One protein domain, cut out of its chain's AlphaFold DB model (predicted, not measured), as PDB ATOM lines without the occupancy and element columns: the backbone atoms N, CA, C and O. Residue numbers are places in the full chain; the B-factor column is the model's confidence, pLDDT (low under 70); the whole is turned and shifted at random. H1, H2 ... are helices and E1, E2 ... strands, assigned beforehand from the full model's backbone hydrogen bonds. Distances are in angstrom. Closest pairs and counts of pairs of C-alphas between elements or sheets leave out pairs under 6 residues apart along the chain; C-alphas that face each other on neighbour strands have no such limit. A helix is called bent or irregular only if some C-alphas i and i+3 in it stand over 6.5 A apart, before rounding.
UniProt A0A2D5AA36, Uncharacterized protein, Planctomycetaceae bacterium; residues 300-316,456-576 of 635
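What this domain is: This is residues 300 to 316 and 456 to 576 of the 635 residues of an uncharacterized protein of Planctomycetaceae bacterium (UniProt A0A2D5AA36). Picture a rod-shaped slab: a long antiparallel sheet with the long helix H3 laid along one face, and the shorter H1 beside H3 on that same face, two layers. The long strands E3, E4 and E5 form a meander, each strand the antiparallel neighbour of the one before; the short hairpin E1 and E2 widens the sheet beyond E5, and H2 folds back from H1 toward the sheet. The printed part has 138 residues, in chain order E1 E2 H1 H2 E3 E4 E5 H3; the sheet's order is E2 E1 E5 E4 E3, and the class is mixed, helices and strands. The whole is only just loose, close to compact, with a radius of gyration of the C-alphas of 17.4 A and spans of 64 by 28 by 20 A.

Where its parts are: Find C-alpha 507 at (141.117, 221.333, 177.504); from there E4, residues 507 to 522, runs 47.1 A. Beside it look for E5, residues 525 to 540, 46.1 A, and E3, residues 488 to 498, 33.5 A. E1 is residues 300 to 304, beginning at (146.200, 209.488, 162.516), and E2 is residues 309 to 313. H1 is residues 459 to 471, 19.8 A, and H2 is residues 477 to 486. H3, residues 542 to 573, runs 47.4 A and ends at C-alpha 573, (142.534, 202.275, 133.835). H1 and H3 are irregular: C-alphas 460 and 463 are 8.7 A apart, and C-alphas 543 and 546 are 7.6 A apart.

How they stand to each other: Start at E4 and E5, where N 516 and O 531 are 2.9 A apart, within hydrogen-bond range. Across E4 and E3, N 494 and O 511 are 2.9 A apart; across E1 and E5, N 301 and O 534, 2.9 A; across E2 and E1, N 302 and O 311, 2.8 A. H3 is on the sheet at a height of 8.5 A, along the strands, at 6 degrees to E4 on the local plane; the closest C-alphas of E4 and H3, Gly 507 and Ser 542, are 4.2 A apart. H1, on the same face, touches H3 at a steep tilt of 41 degrees, the same way; their closest C-alphas, Ala 460 and Asp 553, are 6.1 A apart. H1 and H2 form a helical hairpin at a shallow tilt of 19 degrees, with the closest C-alphas, Leu 470 and Arg 480, 6.2 A apart. H2 lies over E4, slantwise to the strands. In H2 every O i to N i+4 pair is within hydrogen-bond range; H1 has 7 of 9 and H3 25 of 28.

The domain as a whole: The two C-alphas farthest apart, Asp 502 and Cys 576, are 64.0 A apart. Residues 317 to 455 are not printed, and C-alphas 316 and 456 stand 24.5 A apart across the cut. Of the links printed whole, none is long. Look at residues 575 to 576 for pLDDT under 70.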
ATOM      1  N   LEU A 300     146.995 209.891 163.671       98.81
ATOM      2  CA  LEU A 300     146.200 209.488 162.516       98.81
ATOM      3  C   LEU A 300     146.519 208.050 162.123       98.81
ATOM      4  O   LEU A 300     147.627 207.560 162.346       98.81
ATOM      5  N   LEU A 301     145.555 207.385 161.495       98.88
ATOM      6  CA  LEU A 301     145.718 206.047 160.946       98.88
ATOM      7  C   LEU A 301     144.825 205.874 159.722       98.88
ATOM      8  O   LEU A 301     143.631 206.144 159.779       98.88
ATOM      9  N   LEU A 302     145.390 205.326 158.651       98.88
ATOM     10  CA  LEU A 302     144.660 204.701 157.555       98.88
ATOM     11  C   LEU A 302     145.244 203.314 157.309       98.88
ATOM     12  O   LEU A 302     146.437 203.173 157.032       98.88
ATOM     13  N   GLY A 303     144.399 202.287 157.330       98.38
ATOM     14  CA  GLY A 303     144.805 200.908 157.066       98.38
ATOM     15  C   GLY A 303     143.750 200.140 156.285       98.38
ATOM     16  O   GLY A 303     142.557 200.355 156.476       98.38
ATOM     17  N   ARG A 304     144.185 199.238 155.394       97.75
ATOM     18  CA  ARG A 304     143.268 198.272 154.765       97.75
ATOM     19  C   ARG A 304     142.866 197.244 155.817       97.75
ATOM     20  O   ARG A 304     143.755 196.695 156.474       97.75
ATOM     21  N   LEU A 305     141.578 196.953 155.947       96.56
ATOM     22  CA  LEU A 305     141.147 195.875 156.829       96.56
ATOM     23  C   LEU A 305     141.681 194.528 156.313       96.56
ATOM     24  O   LEU A 305     141.707 194.280 155.106       96.56
ATOM     25  N   GLY A 306     142.245 193.719 157.209       90.75
ATOM     26  CA  GLY A 306     142.985 192.493 156.897       90.75
ATOM     27  C   GLY A 306     144.282 192.713 156.103       90.75
ATOM     28  O   GLY A 306     144.806 191.772 155.507       90.75
ATOM     29  N   GLY A 307     144.794 193.947 156.033       93.06
ATOM     30  CA  GLY A 307     145.924 194.306 155.176       93.06
ATOM     31  C   GLY A 307     146.921 195.283 155.795       93.06
ATOM     32  O   GLY A 307     147.113 195.362 157.004       93.06
ATOM     33  N   VAL A 308     147.609 196.032 154.931       94.50
ATOM     34  CA  VAL A 308     148.707 196.927 155.328       94.50
ATOM     35  C   VAL A 308     148.212 198.290 155.812       94.50
ATOM     36  O   VAL A 308     147.229 198.837 155.294       94.50
ATOM     37  N   THR A 309     148.951 198.868 156.758       97.62
ATOM     38  CA  THR A 309     148.872 200.293 157.100       97.62
ATOM     39  C   THR A 309     149.348 201.135 155.915       97.62
ATOM     40  O   THR A 309     150.275 200.762 155.196       97.62
ATOM     41  N   ARG A 310     148.661 202.247 155.664       97.62
ATOM     42  CA  ARG A 310     148.893 203.146 154.525       97.62
ATOM     43  C   ARG A 310     149.363 204.520 154.973       97.62
ATOM     44  O   ARG A 310     150.206 205.093 154.295       97.62
ATOM     45  N   ALA A 311     148.847 205.017 156.090       98.38
ATOM     46  CA  ALA A 311     149.343 206.213 156.751       98.38
ATOM     47  C   ALA A 311     149.198 206.060 158.261       98.38
ATOM     48  O   ALA A 311     148.222 205.461 158.715       98.38
ATOM     49  N   SER A 312     150.163 206.569 159.020       98.25
ATOM     50  CA  SER A 312     150.122 206.510 160.481       98.25
ATOM     51  C   SER A 312     151.037 207.543 161.122       98.25
ATOM     52  O   SER A 312     152.206 207.641 160.753       98.25
ATOM     53  N   VAL A 313     150.527 208.230 162.138       98.00
ATOM     54  CA  VAL A 313     151.305 208.994 163.124       98.00
ATOM     55  C   VAL A 313     150.731 208.643 164.484       98.00
ATOM     56  O   VAL A 313     149.515 208.732 164.647       98.00
ATOM     57  N   LYS A 314     151.581 208.211 165.424       97.12
ATOM     58  CA  LYS A 314     151.183 207.859 166.799       97.12
ATOM     59  C   LYS A 314     149.894 207.009 166.857       97.12
ATOM     60  O   LYS A 314     148.997 207.255 167.654       97.12
ATOM     61  N   SER A 315     149.764 206.021 165.963       97.94
ATOM     62  CA  SER A 315     148.552 205.188 165.868       97.94
ATOM     63  C   SER A 315     148.389 204.219 167.039       97.94
ATOM     64  O   SER A 315     147.259 203.840 167.347       97.94
ATOM     65  N   ASP A 316     149.504 203.858 167.675       97.56
ATOM     66  CA  ASP A 316     149.587 202.992 168.856       97.56
ATOM     67  C   ASP A 316     149.639 203.792 170.171       97.56
ATOM     68  O   ASP A 316     149.691 203.203 171.245       97.56
ATOM     69  N   LEU A 456     126.792 206.038 162.539       94.75
ATOM     70  CA  LEU A 456     126.563 207.270 161.790       94.75
ATOM     71  C   LEU A 456     127.023 207.091 160.336       94.75
ATOM     72  O   LEU A 456     128.217 206.948 160.061       94.75
ATOM     73  N   GLN A 457     126.048 207.093 159.428       91.06
ATOM     74  CA  GLN A 457     126.243 207.050 157.979       91.06
ATOM     75  C   GLN A 457     126.707 208.412 157.456       91.06
ATOM     76  O   GLN A 457     126.518 209.430 158.121       91.06
ATOM     77  N   ASN A 458     127.279 208.446 156.248       83.56
ATOM     78  CA  ASN A 458     127.775 209.683 155.619       83.56
ATOM     79  C   ASN A 458     128.807 210.423 156.488       83.56
ATOM     80  O   ASN A 458     128.875 211.654 156.519       83.56
ATOM     81  N   TYR A 459     129.589 209.648 157.235       90.25
ATOM     82  CA  TYR A 459     130.460 210.158 158.276       90.25
ATOM     83  C   TYR A 459     131.576 211.058 157.729       90.25
ATOM     84  O   TYR A 459     132.150 210.767 156.681       90.25
ATOM     85  N   ALA A 460     131.891 212.135 158.460       89.56
ATOM     86  CA  ALA A 460     132.973 213.080 158.151       89.56
ATOM     87  C   ALA A 460     132.985 213.554 156.680       89.56
ATOM     88  O   ALA A 460     134.028 213.622 156.039       89.56
ATOM     89  N   GLY A 461     131.801 213.832 156.124       92.44
ATOM     90  CA  GLY A 461     131.665 214.373 154.769       92.44
ATOM     91  C   GLY A 461     131.971 213.381 153.643       92.44
ATOM     92  O   GLY A 461     132.057 213.806 152.493       92.44
ATOM     93  N   PHE A 462     132.095 212.079 153.931       96.19
ATOM     94  CA  PHE A 462     132.499 211.060 152.954       96.19
ATOM     95  C   PHE A 462     131.769 211.145 151.596       96.19
ATOM     96  O   PHE A 462     132.463 211.176 150.579       96.19
ATOM     97  N   PRO A 463     130.426 211.284 151.513       95.25
ATOM     98  CA  PRO A 463     129.750 211.388 150.216       95.25
ATOM     99  C   PRO A 463     130.158 212.629 149.415       95.25
ATOM    100  O   PRO A 463     130.360 212.544 148.208       95.25
ATOM    101  N   ALA A 464     130.340 213.774 150.080       96.62
ATOM    102  CA  ALA A 464     130.776 215.003 149.420       96.62
ATOM    103  C   ALA A 464     132.206 214.868 148.875       96.62
ATOM    104  O   ALA A 464     132.512 215.368 147.793       96.62
ATOM    105  N   ILE A 465     133.067 214.139 149.591       97.81
ATOM    106  CA  ILE A 465     134.430 213.836 149.144       97.81
ATOM    107  C   ILE A 465     134.386 212.921 147.916       97.81
ATOM    108  O   ILE A 465     135.052 213.219 146.925       97.81
ATOM    109  N   VAL A 466     133.582 211.850 147.947       98.19
ATOM    110  CA  VAL A 466     133.377 210.948 146.799       98.19
ATOM    111  C   VAL A 466     132.920 211.740 145.575       98.19
ATOM    112  O   VAL A 466     133.591 211.701 144.543       98.19
ATOM    113  N   GLN A 467     131.861 212.537 145.716       97.19
ATOM    114  CA  GLN A 467     131.313 213.371 144.644       97.19
ATOM    115  C   GLN A 467     132.346 214.361 144.096       97.19
ATOM    116  O   GLN A 467     132.492 214.503 142.882       97.19
ATOM    117  N   GLY A 468     133.112 215.014 144.973       97.44
ATOM    118  CA  GLY A 468     134.179 215.929 144.576       97.44
ATOM    119  C   GLY A 468     135.278 215.243 143.758       97.44
ATOM    120  O   GLY A 468     135.705 215.777 142.733       97.44
ATOM    121  N   GLN A 469     135.712 214.043 144.164       98.06
ATOM    122  CA  GLN A 469     136.723 213.286 143.418       98.06
ATOM    123  C   GLN A 469     136.176 212.748 142.085       98.06
ATOM    124  O   GLN A 469     136.867 212.818 141.069       98.06
ATOM    125  N   LEU A 470     134.933 212.260 142.056       97.44
ATOM    126  CA  LEU A 470     134.287 211.773 140.834       97.44
ATOM    127  C   LEU A 470     134.039 212.896 139.826       97.44
ATOM    128  O   LEU A 470     134.246 212.699 138.626       97.44
ATOM    129  N   ALA A 471     133.663 214.090 140.289       95.94
ATOM    130  CA  ALA A 471     133.495 215.261 139.435       95.94
ATOM    131  C   ALA A 471     134.791 215.639 138.697       95.94
ATOM    132  O   ALA A 471     134.726 216.081 137.548       95.94
ATOM    133  N   ALA A 472     135.948 215.421 139.331       95.12
ATOM    134  CA  ALA A 472     137.271 215.660 138.757       95.12
ATOM    135  C   ALA A 472     137.809 214.497 137.892       95.12
ATOM    136  O   ALA A 472     138.856 214.650 137.263       95.12
ATOM    137  N   SER A 473     137.120 213.352 137.857       96.19
ATOM    138  CA  SER A 473     137.539 212.155 137.114       96.19
ATOM    139  C   SER A 473     137.153 212.191 135.630       96.19
ATOM    140  O   SER A 473     136.284 212.964 135.208       96.19
ATOM    141  N   SER A 474     137.746 211.293 134.838       94.38
ATOM    142  CA  SER A 474     137.333 211.026 133.452       94.38
ATOM    143  C   SER A 474     136.215 209.986 133.317       94.38
ATOM    144  O   SER A 474     135.808 209.691 132.196       94.38
ATOM    145  N   LEU A 475     135.703 209.444 134.430       90.44
ATOM    146  CA  LEU A 475     134.643 208.432 134.416       90.44
ATOM    147  C   LEU A 475     133.363 208.966 133.772       90.44
ATOM    148  O   LEU A 475     133.030 210.150 133.916       90.44
ATOM    149  N   SER A 476     132.628 208.089 133.090       89.06
ATOM    150  CA  SER A 476     131.297 208.403 132.566       89.06
ATOM    151  C   SER A 476     130.292 208.639 133.698       89.06
ATOM    152  O   SER A 476     130.523 208.246 134.837       89.06
ATOM    153  N   ILE A 477     129.150 209.270 133.403       84.75
ATOM    154  CA  ILE A 477     128.107 209.497 134.423       84.75
ATOM    155  C   ILE A 477     127.625 208.156 135.002       84.75
ATOM    156  O   ILE A 477     127.448 208.049 136.205       84.75
ATOM    157  N   ALA A 478     127.513 207.112 134.171       80.25
ATOM    158  CA  ALA A 478     127.122 205.781 134.630       80.25
ATOM    159  C   ALA A 478     128.112 205.142 135.597       80.25
ATOM    160  O   ALA A 478     127.707 204.597 136.617       80.25
ATOM    161  N   GLU A 479     129.403 205.266 135.318       87.50
ATOM    162  CA  GLU A 479     130.430 204.770 136.231       87.50
ATOM    163  C   GLU A 479     130.485 205.571 137.531       87.50
ATOM    164  O   GLU A 479     130.746 204.993 138.581       87.50
ATOM    165  N   ARG A 480     130.232 206.885 137.482       90.94
ATOM    166  CA  ARG A 480     130.169 207.718 138.692       90.94
ATOM    167  C   ARG A 480     129.006 207.307 139.580       90.94
ATOM    168  O   ARG A 480     129.233 207.094 140.761       90.94
ATOM    169  N   ASP A 481     127.813 207.146 139.011       86.25
ATOM    170  CA  ASP A 481     126.632 206.735 139.776       86.25
ATOM    171  C   ASP A 481     126.859 205.350 140.411       86.25
ATOM    172  O   ASP A 481     126.716 205.196 141.618       86.25
ATOM    173  N   GLN A 482     127.362 204.377 139.636       87.75
ATOM    174  CA  GLN A 482     127.693 203.045 140.159       87.75
ATOM    175  C   GLN A 482     128.766 203.097 141.262       87.75
ATOM    176  O   GLN A 482     128.703 202.346 142.235       87.75
ATOM    177  N   PHE A 483     129.770 203.968 141.126       93.88
ATOM    178  CA  PHE A 483     130.778 204.167 142.165       93.88
ATOM    179  C   PHE A 483     130.153 204.744 143.442       93.88
ATOM    180  O   PHE A 483     130.467 204.266 144.532       93.88
ATOM    181  N   GLU A 484     129.299 205.767 143.318       92.12
ATOM    182  CA  GLU A 484     128.612 206.410 144.449       92.12
ATOM    183  C   GLU A 484     127.725 205.421 145.206       92.12
ATOM    184  O   GLU A 484     127.786 205.394 146.434       92.12
ATOM    185  N   ASP A 485     126.989 204.563 144.497       87.56
ATOM    186  CA  ASP A 485     126.097 203.566 145.100       87.56
ATOM    187  C   ASP A 485     126.850 202.503 145.923       87.56
ATOM    188  O   ASP A 485     126.336 201.971 146.912       87.56
ATOM    189  N   LEU A 486     128.087 202.183 145.535       89.94
ATOM    190  CA  LEU A 486     128.908 201.159 146.192       89.94
ATOM    191  C   LEU A 486     129.808 201.722 147.303       89.94
ATOM    192  O   LEU A 486     130.130 201.008 148.270       89.94
ATOM    193  N   ALA A 487     130.226 202.984 147.173       95.56
ATOM    194  CA  ALA A 487     131.069 203.666 148.141       95.56
ATOM    195  C   ALA A 487     130.300 203.932 149.441       95.56
ATOM    196  O   ALA A 487     129.207 204.487 149.455       95.56
ATOM    197  N   TYR A 488     130.893 203.553 150.569       94.50
ATOM    198  CA  TYR A 488     130.179 203.540 151.840       94.50
ATOM    199  C   TYR A 488     131.104 203.857 153.011       94.50
ATOM    200  O   TYR A 488     132.223 203.350 153.068       94.50
ATOM    201  N   ALA A 489     130.625 204.640 153.980       97.12
ATOM    202  CA  ALA A 489     131.347 204.920 155.216       97.12
ATOM    203  C   ALA A 489     130.408 204.969 156.424       97.12
ATOM    204  O   ALA A 489     129.335 205.574 156.376       97.12
ATOM    205  N   ALA A 490     130.869 204.378 157.523       97.12
ATOM    206  CA  ALA A 490     130.172 204.307 158.795       97.12
ATOM    207  C   ALA A 490     131.169 204.582 159.925       97.12
ATOM    208  O   ALA A 490     132.194 203.906 160.045       97.12
ATOM    209  N   GLY A 491     130.889 205.586 160.753       97.38
ATOM    210  CA  GLY A 491     131.865 206.060 161.730       97.38
ATOM    211  C   GLY A 491     131.267 206.585 163.020       97.38
ATOM    212  O   GLY A 491     130.054 206.587 163.236       97.38
ATOM    213  N   LYS A 492     132.159 207.024 163.904       98.00
ATOM    214  CA  LYS A 492     131.819 207.671 165.164       98.00
ATOM    215  C   LYS A 492     132.855 208.733 165.499       98.00
ATOM    216  O   LYS A 492     134.052 208.500 165.422       98.00
ATOM    217  N   GLY A 493     132.390 209.920 165.880       97.56
ATOM    218  CA  GLY A 493     133.243 210.975 166.434       97.56
ATOM    219  C   GLY A 493     133.197 211.015 167.956       97.56
ATOM    220  O   GLY A 493     132.202 210.607 168.568       97.56
ATOM    221  N   GLY A 494     134.251 211.555 168.554       97.31
ATOM    222  CA  GLY A 494     134.326 211.898 169.963       97.31
ATOM    223  C   GLY A 494     134.679 213.363 170.172       97.31
ATOM    224  O   GLY A 494     135.480 213.939 169.435       97.31
ATOM    225  N   SER A 495     134.057 213.970 171.183       96.56
ATOM    226  CA  SER A 495     134.393 215.319 171.621       96.56
ATOM    227  C   SER A 495     134.161 215.495 173.116       96.56
ATOM    228  O   SER A 495     133.071 215.183 173.603       96.56
ATOM    229  N   TYR A 496     135.143 216.071 173.805       95.75
ATOM    230  CA  TYR A 496     134.964 216.719 175.102       95.75
ATOM    231  C   TYR A 496     135.561 218.114 175.079       95.75
ATOM    232  O   TYR A 496     136.562 218.351 174.406       95.75
ATOM    233  N   THR A 497     134.954 219.011 175.845       95.19
ATOM    234  CA  THR A 497     135.537 220.309 176.164       95.19
ATOM    235  C   THR A 497     135.300 220.561 177.638       95.19
ATOM    236  O   THR A 497     134.161 220.646 178.097       95.19
ATOM    237  N   CYS A 498     136.392 220.640 178.378       93.75
ATOM    238  CA  CYS A 498     136.409 220.828 179.812       93.75
ATOM    239  C   CYS A 498     137.048 222.176 180.106       93.75
ATOM    240  O   CYS A 498     138.148 222.472 179.644       93.75
ATOM    241  N   SER A 499     136.338 223.003 180.865       89.38
ATOM    242  CA  SER A 499     136.809 224.319 181.278       89.38
ATOM    243  C   SER A 499     136.623 224.496 182.779       89.38
ATOM    244  O   SER A 499     135.646 224.015 183.359       89.38
ATOM    245  N   GLY A 500     137.565 225.200 183.405       80.88
ATOM    246  CA  GLY A 500     137.485 225.589 184.809       80.88
ATOM    247  C   GLY A 500     138.730 225.213 185.614       80.88
ATOM    248  O   GLY A 500     139.388 224.225 185.305       80.88
ATOM    249  N   PRO A 501     139.029 225.973 186.684       70.94
ATOM    250  CA  PRO A 501     140.289 225.872 187.426       70.94
ATOM    251  C   PRO A 501     140.462 224.562 188.210       70.94
ATOM    252  O   PRO A 501     141.576 224.251 188.616       70.94
ATOM    253  N   ASP A 502     139.373 223.821 188.432       77.69
ATOM    254  CA  ASP A 502     139.361 222.569 189.194       77.69
ATOM    255  C   ASP A 502     139.171 221.330 188.294       77.69
ATOM    256  O   ASP A 502     139.043 220.218 188.806       77.69
ATOM    257  N   ALA A 503     139.114 221.504 186.966       84.19
ATOM    258  CA  ALA A 503     138.955 220.390 186.037       84.19
ATOM    259  C   ALA A 503     140.241 219.557 185.980       84.19
ATOM    260  O   ALA A 503     141.298 220.066 185.614       84.19
ATOM    261  N   LEU A 504     140.146 218.261 186.293       90.81
ATOM    262  CA  LEU A 504     141.290 217.346 186.175       90.81
ATOM    263  C   LEU A 504     141.777 217.217 184.726       90.81
ATOM    264  O   LEU A 504     142.968 217.047 184.495       90.81
ATOM    265  N   ASN A 505     140.855 217.308 183.766       92.94
ATOM    266  CA  ASN A 505     141.131 217.190 182.337       92.94
ATOM    267  C   ASN A 505     140.798 218.495 181.594       92.94
ATOM    268  O   ASN A 505     140.018 218.469 180.644       92.94
ATOM    269  N   GLU A 506     141.316 219.643 182.042       92.94
ATOM    270  CA  GLU A 506     141.137 220.923 181.335       92.94
ATOM    271  C   GLU A 506     141.606 220.820 179.870       92.94
ATOM    272  O   GLU A 506     142.655 220.246 179.587       92.94
ATOM    273  N   GLY A 507     140.814 221.356 178.936       94.19
ATOM    274  CA  GLY A 507     141.117 221.333 177.504       94.19
ATOM    275  C   GLY A 507     140.008 220.740 176.638       94.19
ATOM    276  O   GLY A 507     138.917 220.402 177.108       94.19
ATOM    277  N   ALA A 508     140.281 220.642 175.342       95.69
ATOM    278  CA  ALA A 508     139.427 220.001 174.357       95.69
ATOM    279  C   ALA A 508     140.082 218.736 173.784       95.69
ATOM    280  O   ALA A 508     141.297 218.621 173.649       95.69
ATOM    281  N   TYR A 509     139.224 217.772 173.469       97.19
ATOM    282  CA  TYR A 509     139.573 216.426 173.024       97.19
ATOM    283  C   TYR A 509     138.707 216.136 171.810       97.19
ATOM    284  O   TYR A 509     137.489 216.356 171.861       97.19
ATOM    285  N   ARG A 510     139.309 215.725 170.700       98.19
ATOM    286  CA  ARG A 510     138.630 215.490 169.425       98.19
ATOM    287  C   ARG A 510     139.127 214.189 168.840       98.19
ATOM    288  O   ARG A 510     140.322 213.947 168.771       98.19
ATOM    289  N   SER A 511     138.194 213.353 168.413       98.50
ATOM    290  CA  SER A 511     138.518 212.081 167.786       98.50
ATOM    291  C   SER A 511     137.529 211.749 166.679       98.50
ATOM    292  O   SER A 511     136.363 212.179 166.686       98.50
ATOM    293  N   ARG A 512     138.010 210.992 165.701       98.50
ATOM    294  CA  ARG A 512     137.275 210.473 164.552       98.50
ATOM    295  C   ARG A 512     137.725 209.043 164.291       98.50
ATOM    296  O   ARG A 512     138.909 208.734 164.399       98.50
ATOM    297  N   GLY A 513     136.785 208.182 163.929       98.50
ATOM    298  CA  GLY A 513     137.070 206.811 163.523       98.50
ATOM    299  C   GLY A 513     135.964 206.293 162.619       98.50
ATOM    300  O   GLY A 513     134.782 206.473 162.923       98.50
ATOM    301  N   ALA A 514     136.338 205.683 161.502       98.25
ATOM    302  CA  ALA A 514     135.391 205.203 160.512       98.25
ATOM    303  C   ALA A 514     135.880 203.939 159.814       98.25
ATOM    304  O   ALA A 514     137.018 203.863 159.347       98.25
ATOM    305  N   TYR A 515     134.958 202.996 159.672       98.44
ATOM    306  CA  TYR A 515     134.998 202.013 158.606       98.44
ATOM    307  C   TYR A 515     134.579 202.688 157.301       98.44
ATOM    308  O   TYR A 515     133.612 203.456 157.275       98.44
ATOM    309  N   PHE A 516     135.261 202.367 156.209       98.31
ATOM    310  CA  PHE A 516     134.777 202.715 154.883       98.31
ATOM    311  C   PHE A 516     135.182 201.685 153.836       98.31
ATOM    312  O   PHE A 516     136.182 200.978 153.967       98.31
ATOM    313  N   ARG A 517     134.392 201.630 152.773       96.88
ATOM    314  CA  ARG A 517     134.551 200.737 151.636       96.88
ATOM    315  C   ARG A 517     134.489 201.549 150.358       96.88
ATOM    316  O   ARG A 517     133.632 202.418 150.211       96.88
ATOM    317  N   VAL A 518     135.404 201.260 149.443       97.94
ATOM    318  CA  VAL A 518     135.457 201.886 148.117       97.94
ATOM    319  C   VAL A 518     135.576 200.807 147.034       97.94
ATOM    320  O   VAL A 518     136.353 199.860 147.220       97.94
ATOM    321  N   PRO A 519     134.848 200.940 145.912       96.69
ATOM    322  CA  PRO A 519     134.850 199.943 144.848       96.69
ATOM    323  C   PRO A 519     136.077 200.135 143.947       96.69
ATOM    324  O   PRO A 519     136.204 201.148 143.264       96.69
ATOM    325  N   PHE A 520     137.007 199.184 143.921       96.88
ATOM    326  CA  PHE A 520     138.095 199.168 142.933       96.88
ATOM    327  C   PHE A 520     137.685 198.350 141.705       96.88
ATOM    328  O   PHE A 520     136.830 197.482 141.818       96.88
ATOM    329  N   LYS A 521     138.335 198.569 140.558       91.75
ATOM    330  CA  LYS A 521     138.289 197.627 139.430       91.75
ATOM    331  C   LYS A 521     139.554 196.770 139.371       91.75
ATOM    332  O   LYS A 521     140.671 197.285 139.478       91.75
ATOM    333  N   GLU A 522     139.378 195.468 139.169       89.56
ATOM    334  CA  GLU A 522     140.437 194.517 138.815       89.56
ATOM    335  C   GLU A 522     140.081 193.886 137.462       89.56
ATOM    336  O   GLU A 522     139.326 192.926 137.372       89.56
ATOM    337  N   GLY A 523     140.570 194.488 136.374       83.56
ATOM    338  CA  GLY A 523     139.969 194.246 135.061       83.56
ATOM    339  C   GLY A 523     138.599 194.920 134.997       83.56
ATOM    340  O   GLY A 523     138.522 196.124 135.228       83.56
ATOM    341  N   CYS A 524     137.544 194.159 134.700       80.12
ATOM    342  CA  CYS A 524     136.166 194.668 134.702       80.12
ATOM    343  C   CYS A 524     135.380 194.332 135.962       80.12
ATOM    344  O   CYS A 524     134.310 194.898 136.162       80.12
ATOM    345  N   ASP A 525     135.948 193.495 136.825       83.25
ATOM    346  CA  ASP A 525     135.301 193.080 138.055       83.25
ATOM    347  C   ASP A 525     135.413 194.202 139.086       83.25
ATOM    348  O   ASP A 525     136.490 194.783 139.288       83.25
ATOM    349  N   ILE A 526     134.298 194.495 139.752       88.81
ATOM    350  CA  ILE A 526     134.283 195.419 140.879       88.81
ATOM    351  C   ILE A 526     134.673 194.653 142.140       88.81
ATOM    352  O   ILE A 526     134.023 193.693 142.547       88.81
ATOM    353  N   VAL A 527     135.754 195.100 142.769       92.38
ATOM    354  CA  VAL A 527     136.305 194.526 143.992       92.38
ATOM    355  C   VAL A 527     136.282 195.584 145.081       92.38
ATOM    356  O   VAL A 527     137.091 196.517 145.099       92.38
ATOM    357  N   ASP A 528     135.369 195.412 146.027       93.19
ATOM    358  CA  ASP A 528     135.311 196.248 147.213       93.19
ATOM    359  C   ASP A 528     136.586 196.111 148.047       93.19
ATOM    360  O   ASP A 528     137.091 195.017 148.319       93.19
ATOM    361  N   ARG A 529     137.114 197.253 148.490       96.50
ATOM    362  CA  ARG A 529     138.199 197.286 149.469       96.50
ATOM    363  C   ARG A 529     137.765 198.067 150.690       96.50
ATOM    364  O   ARG A 529     137.341 199.216 150.586       96.50
ATOM    365  N   GLU A 530     137.920 197.421 151.836       97.25
ATOM    366  CA  GLU A 530     137.516 197.923 153.141       97.25
ATOM    367  C   GLU A 530     138.719 198.474 153.913       97.25
ATOM    368  O   GLU A 530     139.842 197.953 153.841       97.25
ATOM    369  N   TYR A 531     138.485 199.547 154.656       98.69
ATOM    370  CA  TYR A 531     139.504 200.321 155.341       98.69
ATOM    371  C   TYR A 531     138.992 200.832 156.686       98.69
ATOM    372  O   TYR A 531     137.794 201.034 156.883       98.69
ATOM    373  N   PHE A 532     139.938 201.108 157.578       98.75
ATOM    374  CA  PHE A 532     139.729 201.972 158.730       98.75
ATOM    375  C   PHE A 532     140.512 203.268 158.537       98.75
ATOM    376  O   PHE A 532     141.691 203.220 158.168       98.75
ATOM    377  N   ALA A 533     139.870 204.399 158.818       98.81
ATOM    378  CA  ALA A 533     140.517 205.694 158.981       98.81
ATOM    379  C   ALA A 533     140.170 206.285 160.351       98.81
ATOM    380  O   ALA A 533     139.033 206.169 160.811       98.81
ATOM    381  N   GLY A 534     141.130 206.949 160.984       98.75
ATOM    382  CA  GLY A 534     140.902 207.658 162.234       98.75
ATOM    383  C   GLY A 534     141.922 208.758 162.478       98.75
ATOM    384  O   GLY A 534     143.030 208.724 161.939       98.75
ATOM    385  N   ALA A 535     141.524 209.723 163.296       98.81
ATOM    386  CA  ALA A 535     142.348 210.842 163.726       98.81
ATOM    387  C   ALA A 535     141.956 211.263 165.145       98.81
ATOM    388  O   ALA A 535     140.790 211.131 165.529       98.81
ATOM    389  N   TRP A 536     142.907 211.774 165.921       98.75
ATOM    390  CA  TRP A 536     142.641 212.325 167.245       98.75
ATOM    391  C   TRP A 536     143.578 213.481 167.592       98.75
ATOM    392  O   TRP A 536     144.705 213.552 167.103       98.75
ATOM    393  N   ILE A 537     143.084 214.372 168.449       98.56
ATOM    394  CA  ILE A 537     143.794 215.492 169.065       98.56
ATOM    395  C   ILE A 537     143.324 215.578 170.517       98.56
ATOM    396  O   ILE A 537     142.124 215.729 170.764       98.56
ATOM    397  N   ASN A 538     144.257 215.533 171.463       96.12
ATOM    398  CA  ASN A 538     143.965 215.657 172.891       96.12
ATOM    399  C   ASN A 538     144.658 216.868 173.504       96.12
ATOM    400  O   ASN A 538     145.598 217.415 172.933       96.12
ATOM    401  N   ASP A 539     144.186 217.263 174.688       93.50
ATOM    402  CA  ASP A 539     144.868 218.233 175.551       93.50
ATOM    403  C   ASP A 539     145.104 219.611 174.901       93.50
ATOM    404  O   ASP A 539     145.980 220.373 175.311       93.50
ATOM    405  N   VAL A 540     144.293 219.978 173.900       93.94
ATOM    406  CA  VAL A 540     144.333 221.336 173.343       93.94
ATOM    407  C   VAL A 540     143.643 222.317 174.288       93.94
ATOM    408  O   VAL A 540     142.691 221.940 174.974       93.94
ATOM    409  N   PRO A 541     144.042 223.600 174.307       92.69
ATOM    410  CA  PRO A 541     143.309 224.627 175.038       92.69
ATOM    411  C   PRO A 541     141.809 224.598 174.711       92.69
ATOM    412  O   PRO A 541     141.417 224.432 173.555       92.69
ATOM    413  N   SER A 542     140.949 224.767 175.720       92.56
ATOM    414  CA  SER A 542     139.492 224.637 175.553       92.56
ATOM    415  C   SER A 542     138.888 225.660 174.582       92.56
ATOM    416  O   SER A 542     137.809 225.437 174.052       92.56
ATOM    417  N   ASP A 543     139.558 226.790 174.353       92.06
ATOM    418  CA  ASP A 543     139.171 227.808 173.368       92.06
ATOM    419  C   ASP A 543     139.629 227.478 171.933       92.06
ATOM    420  O   ASP A 543     139.194 228.128 170.986       92.06
ATOM    421  N   SER A 544     140.447 226.436 171.759       93.69
ATOM    422  CA  SER A 544     140.920 225.909 170.467       93.69
ATOM    423  C   SER A 544     140.096 224.704 169.989       93.69
ATOM    424  O   SER A 544     140.483 223.972 169.080       93.69
ATOM    425  N   GLU A 545     138.934 224.483 170.601       94.94
ATOM    426  CA  GLU A 545     138.090 223.310 170.378       94.94
ATOM    427  C   GLU A 545     137.543 223.194 168.941       94.94
ATOM    428  O   GLU A 545     137.290 222.086 168.458       94.94
ATOM    429  N   GLY A 546     137.335 224.345 168.285       96.50
ATOM    430  CA  GLY A 546     136.879 224.447 166.899       96.50
ATOM    431  C   GLY A 546     137.979 224.027 165.932       96.50
ATOM    432  O   GLY A 546     137.760 223.116 165.141       96.50
ATOM    433  N   ILE A 547     139.182 224.587 166.108       96.38
ATOM    434  CA  ILE A 547     140.390 224.243 165.338       96.38
ATOM    435  C   ILE A 547     140.650 222.738 165.424       96.38
ATOM    436  O   ILE A 547     140.751 222.064 164.408       96.38
ATOM    437  N   ALA A 548     140.656 222.163 166.631       97.19
ATOM    438  CA  ALA A 548     140.878 220.725 166.784       97.19
ATOM    439  C   ALA A 548     139.790 219.868 166.103       97.19
ATOM    440  O   ALA A 548     140.066 218.752 165.665       97.19
ATOM    441  N   SER A 549     138.545 220.354 166.015       97.44
ATOM    442  CA  SER A 549     137.492 219.637 165.291       97.44
ATOM    443  C   SER A 549     137.719 219.702 163.782       97.44
ATOM    444  O   SER A 549     137.701 218.658 163.136       97.44
ATOM    445  N   GLU A 550     137.960 220.901 163.252       97.75
ATOM    446  CA  GLU A 550     138.219 221.148 161.829       97.75
ATOM    447  C   GLU A 550     139.443 220.366 161.345       97.75
ATOM    448  O   GLU A 550     139.379 219.704 160.314       97.75
ATOM    449  N   ASN A 551     140.512 220.329 162.138       98.50
ATOM    450  CA  ASN A 551     141.719 219.571 161.827       98.50
ATOM    451  C   ASN A 551     141.479 218.058 161.766       98.50
ATOM    452  O   ASN A 551     141.979 217.383 160.868       98.50
ATOM    453  N   CYS A 552     140.711 217.500 162.712       98.44
ATOM    454  CA  CYS A 552     140.343 216.086 162.653       98.44
ATOM    455  C   CYS A 552     139.501 215.782 161.406       98.44
ATOM    456  O   CYS A 552     139.680 214.731 160.794       98.44
ATOM    457  N   ASP A 553     138.591 216.683 161.026       97.69
ATOM    458  CA  ASP A 553     137.757 216.526 159.833       97.69
ATOM    459  C   ASP A 553     138.597 216.630 158.542       97.69
ATOM    460  O   ASP A 553     138.468 215.774 157.667       97.69
ATOM    461  N   ALA A 554     139.537 217.580 158.466       98.12
ATOM    462  CA  ALA A 554     140.492 217.715 157.360       98.12
ATOM    463  C   ALA A 554     141.402 216.482 157.227       98.12
ATOM    464  O   ALA A 554     141.637 215.981 156.125       98.12
ATOM    465  N   ALA A 555     141.856 215.924 158.354       98.50
ATOM    466  CA  ALA A 555     142.624 214.687 158.353       98.50
ATOM    467  C   ALA A 555     141.805 213.519 157.780       98.50
ATOM    468  O   ALA A 555     142.280 212.800 156.900       98.50
ATOM    469  N   MET A 556     140.552 213.348 158.220       98.56
ATOM    470  CA  MET A 556     139.659 212.322 157.667       98.56
ATOM    471  C   MET A 556     139.423 212.521 156.164       98.56
ATOM    472  O   MET A 556     139.470 211.545 155.412       98.56
ATOM    473  N   GLU A 557     139.238 213.765 155.709       98.19
ATOM    474  CA  GLU A 557     139.098 214.094 154.289       98.19
ATOM    475  C   GLU A 557     140.314 213.642 153.472       98.19
ATOM    476  O   GLU A 557     140.151 212.939 152.469       98.19
ATOM    477  N   GLY A 558     141.530 213.973 153.919       97.81
ATOM    478  CA  GLY A 558     142.768 213.566 153.255       97.81
ATOM    479  C   GLY A 558     142.907 212.044 153.129       97.81
ATOM    480  O   GLY A 558     143.221 211.534 152.047       97.81
ATOM    481  N   LEU A 559     142.602 211.309 154.206       98.62
ATOM    482  CA  LEU A 559     142.673 209.843 154.238       98.62
ATOM    483  C   LEU A 559     141.633 209.180 153.323       98.62
ATOM    484  O   LEU A 559     141.955 208.229 152.604       98.62
ATOM    485  N   PHE A 560     140.393 209.678 153.318       98.62
ATOM    486  CA  PHE A 560     139.342 209.177 152.432       98.62
ATOM    487  C   PHE A 560     139.645 209.484 150.968       98.62
ATOM    488  O   PHE A 560     139.620 208.580 150.126       98.62
ATOM    489  N   ALA A 561     139.969 210.743 150.660       98.38
ATOM    490  CA  ALA A 561     140.196 211.204 149.298       98.38
ATOM    491  C   ALA A 561     141.318 210.417 148.615       98.38
ATOM    492  O   ALA A 561     141.215 210.087 147.436       98.38
ATOM    493  N   ASP A 562     142.375 210.061 149.341       98.25
ATOM    494  CA  ASP A 562     143.467 209.265 148.796       98.25
ATOM    495  C   ASP A 562     143.016 207.861 148.330       98.25
ATOM    496  O   ASP A 562     143.361 207.442 147.216       98.25
ATOM    497  N   ARG A 563     142.198 207.144 149.114       98.00
ATOM    498  CA  ARG A 563     141.670 205.828 148.701       98.00
ATOM    499  C   ARG A 563     140.606 205.934 147.617       98.00
ATOM    500  O   ARG A 563     140.624 205.117 146.699       98.00
ATOM    501  N   ILE A 564     139.753 206.955 147.668       98.69
ATOM    502  CA  ILE A 564     138.762 207.232 146.621       98.69
ATOM    503  C   ILE A 564     139.468 207.515 145.289       98.69
ATOM    504  O   ILE A 564     139.154 206.882 144.286       98.69
ATOM    505  N   ARG A 565     140.490 208.381 145.265       98.38
ATOM    506  CA  ARG A 565     141.287 208.650 144.053       98.38
ATOM    507  C   ARG A 565     141.978 207.394 143.533       98.38
ATOM    508  O   ARG A 565     142.062 207.197 142.325       98.38
ATOM    509  N   ALA A 566     142.505 206.552 144.422       98.00
ATOM    510  CA  ALA A 566     143.122 205.291 144.019       98.00
ATOM    511  C   ALA A 566     142.108 204.331 143.380       98.00
ATOM    512  O   ALA A 566     142.440 203.679 142.391       98.00
ATOM    513  N   ALA A 567     140.889 204.273 143.918       98.31
ATOM    514  CA  ALA A 567     139.792 203.505 143.350       98.31
ATOM    515  C   ALA A 567     139.377 204.072 141.983       98.31
ATOM    516  O   ALA A 567     139.425 203.340 141.003       98.31
ATOM    517  N   ILE A 568     139.124 205.377 141.865       98.12
ATOM    518  CA  ILE A 568     138.800 206.043 140.589       98.12
ATOM    519  C   ILE A 568     139.854 205.754 139.515       98.12
ATOM    520  O   ILE A 568     139.502 205.344 138.416       98.12
ATOM    521  N   ARG A 569     141.152 205.853 139.839       97.38
ATOM    522  CA  ARG A 569     142.223 205.511 138.886       97.38
ATOM    523  C   ARG A 569     142.149 204.065 138.394       97.38
ATOM    524  O   ARG A 569     142.506 203.799 137.254       97.38
ATOM    525  N   SER A 570     141.712 203.125 139.239       96.69
ATOM    526  CA  SER A 570     141.504 201.738 138.801       96.69
ATOM    527  C   SER A 570     140.330 201.606 137.833       96.69
ATOM    528  O   SER A 570     140.414 200.813 136.903       96.69
ATOM    529  N   TRP A 571     139.286 202.426 137.995       94.19
ATOM    530  CA  TRP A 571     138.170 202.484 137.055       94.19
ATOM    531  C   TRP A 571     138.571 203.116 135.724       94.19
ATOM    532  O   TRP A 571     138.258 202.564 134.680       94.19
ATOM    533  N   GLU A 572     139.322 204.217 135.752       93.12
ATOM    534  CA  GLU A 572     139.814 204.892 134.541       93.12
ATOM    535  C   GLU A 572     140.808 204.027 133.755       93.12
ATOM    536  O   GLU A 572     140.863 204.089 132.529       93.12
ATOM    537  N   ALA A 573     141.605 203.216 134.456       91.19
ATOM    538  CA  ALA A 573     142.534 202.275 133.835       91.19
ATOM    539  C   ALA A 573     141.839 201.020 133.285       91.19
ATOM    540  O   ALA A 573     142.413 200.310 132.453       91.19
ATOM    541  N   ALA A 574     140.629 200.722 133.755       85.00
ATOM    542  CA  ALA A 574     139.849 199.605 133.265       85.00
ATOM    543  C   ALA A 574     139.253 199.978 131.902       85.00
ATOM    544  O   ALA A 574     138.267 200.701 131.815       85.00
ATOM    545  N   ASN A 575     139.833 199.453 130.819       69.06
ATOM    546  CA  ASN A 575     139.285 199.566 129.460       69.06
ATOM    547  C   ASN A 575     138.046 198.675 129.272       69.06
ATOM    548  O   ASN A 575     137.947 197.926 128.308       69.06
ATOM    549  N   CYS A 576     137.114 198.734 130.213       68.25
ATOM    550  CA  CYS A 576     135.878 197.984 130.156       68.25
ATOM    551  C   CYS A 576     134.889 198.785 129.339       68.25
ATOM    552  O   CYS A 576     134.606 199.942 129.647       68.25
TER     553      CYS A 576